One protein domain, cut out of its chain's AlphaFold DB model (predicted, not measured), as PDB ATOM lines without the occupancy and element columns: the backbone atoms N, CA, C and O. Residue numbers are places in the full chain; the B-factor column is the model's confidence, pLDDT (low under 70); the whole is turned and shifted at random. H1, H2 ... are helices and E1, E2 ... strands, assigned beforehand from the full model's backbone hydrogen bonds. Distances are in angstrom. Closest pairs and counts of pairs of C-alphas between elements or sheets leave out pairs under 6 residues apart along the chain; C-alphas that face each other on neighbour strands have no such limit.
ATOM      1  N   PHE A   2      13.632  64.385   5.610       37.25
ATOM      2  CA  PHE A   2      14.935  64.377   6.276       37.25
ATOM      3  C   PHE A   2      15.894  63.481   5.483       37.25
ATOM      4  O   PHE A   2      15.515  62.397   5.039       37.25
ATOM      5  N   SER A   3      17.119  63.952   5.252       38.50
ATOM      6  CA  SER A   3      18.183  63.138   4.661       38.50
ATOM      7  C   SER A   3      18.434  61.947   5.583       38.50
ATOM      8  O   SER A   3      18.879  62.151   6.706       38.50
ATOM      9  N   VAL A   4      18.159  60.721   5.130       55.41
ATOM     10  CA  VAL A   4      18.394  59.499   5.918       55.41
ATOM     11  C   VAL A   4      19.867  59.461   6.333       55.41
ATOM     12  O   VAL A   4      20.747  59.267   5.490       55.41
ATOM     13  N   ALA A   5      20.146  59.693   7.618       61.09
ATOM     14  CA  ALA A   5      21.503  59.635   8.139       61.09
ATOM     15  C   ALA A   5      22.060  58.222   7.897       61.09
ATOM     16  O   ALA A   5      21.413  57.237   8.265       61.09
ATOM     17  N   PRO A   6      23.230  58.075   7.253       73.19
ATOM     18  CA  PRO A   6      23.765  56.759   6.950       73.19
ATOM     19  C   PRO A   6      24.117  56.031   8.247       73.19
ATOM     20  O   PRO A   6      24.827  56.573   9.095       73.19
ATOM     21  N   ILE A   7      23.676  54.778   8.369       81.00
ATOM     22  CA  ILE A   7      23.969  53.957   9.547       81.00
ATOM     23  C   ILE A   7      25.494  53.880   9.761       81.00
ATOM     24  O   ILE A   7      26.230  53.534   8.822       81.00
ATOM     25  N   PRO A   8      25.999  54.197  10.970       85.12
ATOM     26  CA  PRO A   8      27.425  54.336  11.201       85.12
ATOM     27  C   PRO A   8      28.147  52.995  11.019       85.12
ATOM     28  O   PRO A   8      27.718  51.990  11.590       85.12
ATOM     29  N   PRO A   9      29.284  52.957  10.292       83.81
ATOM     30  CA  PRO A   9      30.066  51.739  10.061       83.81
ATOM     31  C   PRO A   9      30.424  50.948  11.323       83.81
ATOM     32  O   PRO A   9      30.563  49.729  11.252       83.81
ATOM     33  N   SER A  10      30.586  51.635  12.457       86.25
ATOM     34  CA  SER A  10      30.829  51.023  13.765       86.25
ATOM     35  C   SER A  10      29.667  50.137  14.202       86.25
ATOM     36  O   SER A  10      29.903  48.996  14.579       86.25
ATOM     37  N   LEU A  11      28.425  50.612  14.072       89.50
ATOM     38  CA  LEU A  11      27.237  49.816  14.370       89.50
ATOM     39  C   LEU A  11      27.122  48.640  13.402       89.50
ATOM     40  O   LEU A  11      26.916  47.510  13.825       89.50
ATOM     41  N   VAL A  12      27.328  48.882  12.102       88.00
ATOM     42  CA  VAL A  12      27.239  47.815  11.093       88.00
ATOM     43  C   VAL A  12      28.196  46.662  11.388       88.00
ATOM     44  O   VAL A  12      27.854  45.493  11.200       88.00
ATOM     45  N   TYR A  13      29.412  46.986  11.822       88.75
ATOM     46  CA  TYR A  13      30.419  45.992  12.157       88.75
ATOM     47  C   TYR A  13      29.935  45.056  13.276       88.75
ATOM     48  O   TYR A  13      30.095  43.844  13.155       88.75
ATOM     49  N   LEU A  14      29.251  45.596  14.291       90.94
ATOM     50  CA  LEU A  14      28.699  44.840  15.422       90.94
ATOM     51  C   LEU A  14      27.552  43.897  15.039       90.94
ATOM     52  O   LEU A  14      27.202  43.026  15.830       90.94
ATOM     53  N   LEU A  15      26.968  44.039  13.847       94.56
ATOM     54  CA  LEU A  15      25.888  43.170  13.362       94.56
ATOM     55  C   LEU A  15      26.382  41.956  12.574       94.56
ATOM     56  O   LEU A  15      25.594  41.067  12.241       94.56
ATOM     57  N   HIS A  16      27.676  41.908  12.263       94.69
ATOM     58  CA  HIS A  16      28.296  40.785  11.578       94.69
ATOM     59  C   HIS A  16      28.958  39.834  12.581       94.69
ATOM     60  O   HIS A  16      29.577  40.256  13.553       94.69
ATOM     61  N   ALA A  17      28.891  38.540  12.286       94.81
ATOM     62  CA  ALA A  17      29.662  37.491  12.936       94.81
ATOM     63  C   ALA A  17      30.680  36.914  11.925       94.81
ATOM     64  O   ALA A  17      30.348  36.000  11.156       94.81
ATOM     65  N   PRO A  18      31.905  37.471  11.846       93.31
ATOM     66  CA  PRO A  18      32.931  36.987  10.925       93.31
ATOM     67  C   PRO A  18      33.465  35.619  11.362       93.31
ATOM     68  O   PRO A  18      33.939  35.453  12.485       93.31
ATOM     69  N   CYS A  19      33.452  34.635  10.459       92.00
ATOM     70  CA  CYS A  19      34.082  33.340  10.705       92.00
ATOM     71  C   CYS A  19      35.519  33.324  10.173       92.00
ATOM     72  O   CYS A  19      35.755  33.408   8.966       92.00
ATOM     73  N   ASN A  20      36.491  33.142  11.068       90.06
ATOM     74  CA  ASN A  20      37.910  33.105  10.705       90.06
ATOM     75  C   ASN A  20      38.299  31.865   9.879       90.06
ATOM     76  O   ASN A  20      39.274  31.917   9.132       90.06
ATOM     77  N   SER A  21      37.544  30.766   9.992       92.00
ATOM     78  CA  SER A  21      37.843  29.508   9.295       92.00
ATOM     79  C   SER A  21      37.431  29.552   7.820       92.00
ATOM     80  O   SER A  21      38.272  29.371   6.942       92.00
ATOM     81  N   CYS A  22      36.161  29.857   7.526       90.56
ATOM     82  CA  CYS A  22      35.652  29.904   6.151       90.56
ATOM     83  C   CYS A  22      35.738  31.295   5.497       90.56
ATOM     84  O   CYS A  22      35.442  31.429   4.312       90.56
ATOM     85  N   ARG A  23      36.159  32.330   6.242       90.62
ATOM     86  CA  ARG A  23      36.217  33.739   5.799       90.62
ATOM     87  C   ARG A  23      34.876  34.281   5.291       90.62
ATOM     88  O   ARG A  23      34.845  35.210   4.484       90.62
ATOM     89  N   THR A  24      33.774  33.725   5.782       92.44
ATOM     90  CA  THR A  24      32.413  34.175   5.483       92.44
ATOM     91  C   THR A  24      31.880  34.997   6.648       92.44
ATOM     92  O   THR A  24      32.078  34.644   7.815       92.44
ATOM     93  N   ASN A  25      31.209  36.101   6.330       93.56
ATOM     94  CA  ASN A  25      30.447  36.847   7.319       93.56
ATOM     95  C   ASN A  25      29.089  36.203   7.529       93.56
ATOM     96  O   ASN A  25      28.461  35.785   6.566       93.56
ATOM     97  N   HIS A  26      28.618  36.183   8.767       95.12
ATOM     98  CA  HIS A  26      27.273  35.734   9.101       95.12
ATOM     99  C   HIS A  26      26.497  36.882   9.741       95.12
ATOM    100  O   HIS A  26      27.084  37.824  10.275       95.12
ATOM    101  N   CYS A  27      25.175  36.816   9.678       95.56
ATOM    102  CA  CYS A  27      24.311  37.675  10.475       95.56
ATOM    103  C   CYS A  27      24.506  37.355  11.966       95.56
ATOM    104  O   CYS A  27      24.415  36.191  12.341       95.56
ATOM    105  N   ARG A  28      24.751  38.345  12.833       95.62
ATOM    106  CA  ARG A  28      24.898  38.098  14.284       95.62
ATOM    107  C   ARG A  28      23.595  37.625  14.943       95.62
ATOM    108  O   ARG A  28      23.655  36.984  15.982       95.62
ATOM    109  N   GLY A  29      22.443  37.925  14.339       95.06
ATOM    110  CA  GLY A  29      21.134  37.480  14.820       95.06
ATOM    111  C   GLY A  29      20.859  36.008  14.507       95.06
ATOM    112  O   GLY A  29      20.810  35.174  15.402       95.06
ATOM    113  N   CYS A  30      20.699  35.676  13.223       95.06
ATOM    114  CA  CYS A  30      20.284  34.336  12.785       95.06
ATOM    115  C   CYS A  30      21.431  33.433  12.295       95.06
ATOM    116  O   CYS A  30      21.175  32.333  11.812       95.06
ATOM    117  N   PHE A  31      22.682  33.902  12.327       95.31
ATOM    118  CA  PHE A  31      23.868  33.199  11.811       95.31
ATOM    119  C   PHE A  31      23.811  32.790  10.330       95.31
ATOM    120  O   PHE A  31      24.660  32.032   9.863       95.31
ATOM    121  N   THR A  32      22.879  33.341   9.548       95.00
ATOM    122  CA  THR A  32      22.820  33.092   8.100       95.00
ATOM    123  C   THR A  32      24.059  33.680   7.409       95.00
ATOM    124  O   THR A  32      24.420  34.827   7.701       95.00
ATOM    125  N   PRO A  33      24.718  32.943   6.492       94.56
ATOM    126  CA  PRO A  33      25.841  33.457   5.716       94.56
ATOM    127  C   PRO A  33      25.453  34.677   4.871       94.56
ATOM    128  O   PRO A  33      24.437  34.685   4.179       94.56
ATOM    129  N   LEU A  34      26.301  35.698   4.889       93.62
ATOM    130  CA  LEU A  34      26.155  36.942   4.145       93.62
ATOM    131  C   LEU A  34      27.168  36.988   2.998       93.62
ATOM    132  O   LEU A  34      28.316  36.565   3.129       93.62
ATOM    133  N   ALA A  35      26.766  37.581   1.874       90.75
ATOM    134  CA  ALA A  35      27.609  37.704   0.681       90.75
ATOM    135  C   ALA A  35      28.719  38.774   0.796       90.75
ATOM    136  O   ALA A  35      29.492  38.981  -0.143       90.75
ATOM    137  N   CYS A  36      28.788  39.503   1.912       91.44
ATOM    138  CA  CYS A  36      29.766  40.562   2.139       91.44
ATOM    139  C   CYS A  36      31.083  40.008   2.736       91.44
ATOM    140  O   CYS A  36      31.076  38.988   3.424       91.44
ATOM    141  N   PRO A  37      32.237  40.663   2.495       89.81
ATOM    142  CA  PRO A  37      33.520  40.208   3.031       89.81
ATOM    143  C   PRO A  37      33.610  40.440   4.551       89.81
ATOM    144  O   PRO A  37      32.978  41.378   5.033       89.81
ATOM    145  N   PRO A  38      34.466  39.707   5.292       87.62
ATOM    146  CA  PRO A  38      34.643  39.861   6.744       87.62
ATOM    147  C   PRO A  38      34.895  41.287   7.246       87.62
ATOM    148  O   PRO A  38      34.467  41.657   8.332       87.62
ATOM    149  N   SER A  39      35.543  42.122   6.435       88.00
ATOM    150  CA  SER A  39      35.829  43.530   6.729       88.00
ATOM    151  C   SER A  39      34.695  44.496   6.347       88.00
ATOM    152  O   SER A  39      34.926  45.702   6.229       88.00
ATOM    153  N   CYS A  40      33.485  43.987   6.089       89.38
ATOM    154  CA  CYS A  40      32.357  44.792   5.638       89.38
ATOM    155  C   CYS A  40      32.025  45.910   6.636       89.38
ATOM    156  O   CYS A  40      31.790  45.672   7.815       89.38
ATOM    157  N   LYS A  41      31.959  47.140   6.117       84.94
ATOM    158  CA  LYS A  41      31.569  48.355   6.850       84.94
ATOM    159  C   LYS A  41      30.124  48.780   6.575       84.94
ATOM    160  O   LYS A  41      29.750  49.910   6.868       84.94
ATOM    161  N   GLY A  42      29.340  47.889   5.972       84.50
ATOM    162  CA  GLY A  42      27.933  48.111   5.682       84.50
ATOM    163  C   GLY A  42      27.594  48.633   4.293       84.50
ATOM    164  O   GLY A  42      28.482  48.781   3.447       84.50
ATOM    165  N   PRO A  43      26.299  48.922   4.068       79.69
ATOM    166  CA  PRO A  43      25.752  49.293   2.763       79.69
ATOM    167  C   PRO A  43      26.379  50.564   2.176       79.69
ATOM    168  O   PRO A  43      26.564  50.649   0.965       79.69
ATOM    169  N   SER A  44      26.824  51.504   3.020       79.38
ATOM    170  CA  SER A  44      27.500  52.742   2.596       79.38
ATOM    171  C   SER A  44      28.861  52.519   1.921       79.38
ATOM    172  O   SER A  44      29.337  53.375   1.175       79.38
ATOM    173  N   LYS A  45      29.517  51.382   2.185       81.38
ATOM    174  CA  LYS A  45      30.812  51.001   1.589       81.38
ATOM    175  C   LYS A  45      30.730  49.740   0.734       81.38
ATOM    176  O   LYS A  45      31.639  49.480  -0.049       81.38
ATOM    177  N   ASN A  46      29.670  48.955   0.885       83.00
ATOM    178  CA  ASN A  46      29.411  47.756   0.111       83.00
ATOM    179  C   ASN A  46      27.901  47.571  -0.067       83.00
ATOM    180  O   ASN A  46      27.239  47.032   0.817       83.00
ATOM    181  N   SER A  47      27.382  47.945  -1.235       82.94
ATOM    182  CA  SER A  47      25.956  47.853  -1.575       82.94
ATOM    183  C   SER A  47      25.377  46.433  -1.528       82.94
ATOM    184  O   SER A  47      24.164  46.278  -1.470       82.94
ATOM    185  N   LYS A  48      26.218  45.388  -1.516       83.75
ATOM    186  CA  LYS A  48      25.783  43.988  -1.359       83.75
ATOM    187  C   LYS A  48      25.572  43.575   0.103       83.75
ATOM    188  O   LYS A  48      25.215  42.432   0.370       83.75
ATOM    189  N   CYS A  49      25.862  44.454   1.063       88.69
ATOM    190  CA  CYS A  49      25.652  44.180   2.479       88.69
ATOM    191  C   CYS A  49      24.163  44.287   2.826       88.69
ATOM    192  O   CYS A  49      23.594  45.371   2.777       88.69
ATOM    193  N   VAL A  50      23.568  43.165   3.230       89.25
ATOM    194  CA  VAL A  50      22.145  43.059   3.604       89.25
ATOM    195  C   VAL A  50      21.948  42.777   5.097       89.25
ATOM    196  O   VAL A  50      20.887  42.332   5.513       89.25
ATOM    197  N   VAL A  51      22.974  43.004   5.929       90.94
ATOM    198  CA  VAL A  51      22.935  42.603   7.348       90.94
ATOM    199  C   VAL A  51      21.774  43.251   8.110       90.94
ATOM    200  O   VAL A  51      21.107  42.574   8.878       90.94
ATOM    201  N   PHE A  52      21.471  44.524   7.841       86.75
ATOM    202  CA  PHE A  52      20.389  45.260   8.508       86.75
ATOM    203  C   PHE A  52      18.998  44.762   8.148       86.75
ATOM    204  O   PHE A  52      18.060  44.946   8.914       86.75
ATOM    205  N   THR A  53      18.852  44.152   6.977       88.38
ATOM    206  CA  THR A  53      17.566  43.663   6.485       88.38
ATOM    207  C   THR A  53      17.442  42.146   6.615       88.38
ATOM    208  O   THR A  53      16.499  41.567   6.087       88.38
ATOM    209  N   CYS A  54      18.387  41.495   7.307       92.00
ATOM    210  CA  CYS A  54      18.504  40.042   7.319       92.00
ATOM    211  C   CYS A  54      17.410  39.347   8.144       92.00
ATOM    212  O   CYS A  54      16.811  38.397   7.648       92.00
ATOM    213  N   CYS A  55      17.163  39.776   9.386       93.69
ATOM    214  CA  CYS A  55      16.177  39.155  10.278       93.69
ATOM    215  C   CYS A  55      15.770  40.082  11.441       93.69
ATOM    216  O   CYS A  55      16.336  41.165  11.609       93.69
TER     217      CYS A  55
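Overview. This is residues 2 to 55 of the 666 residues of the protein "UBC core domain-containing protein" of Hypholoma sublateritium (strain FD-334 SS-4) (UniProt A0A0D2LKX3). Little regular structure: a short helix, H1, leads into a small two-stranded hairpin, E1 and E2, and a long unnamed stretch, residues 28 to 55, folds back beside them. A tail before H1 and the hairpin's loop, from Phe 2 to Ser 21, make the length. The printed part has 54 residues, 12 of them in named elements, in the order H1, E1, E2; the class is mixed, the sheet antiparallel. It is compact, radius of gyration of the C-alphas 10.9 A, spans 41 by 20 by 17 A.

Along the chain. H1, residues 9 to 14, begins at C-alpha 9 (30.066, 51.739, 10.061) and measures 8.8 A. E1 is residues 16 to 18. E2, residues 25 to 27, ends at C-alpha 27 (24.311, 37.675, 10.475).

Arrangement. E1 and E2 form a hairpin, antiparallel at 144 degrees, with N 17 and O 26 2.8 A apart. Residues 25 to 26 of E2 also pair antiparallel with residues 33 to 34. H1 and E2 are apart. In H1 every O i to N i+4 pair is within hydrogen-bond range.

Size, cuts and confidence. The C-alphas of Phe 2 and Ser 21, the two farthest apart, are 41.8 A apart. The printed part has no cut. Residues 2 to 5 are under pLDDT 70.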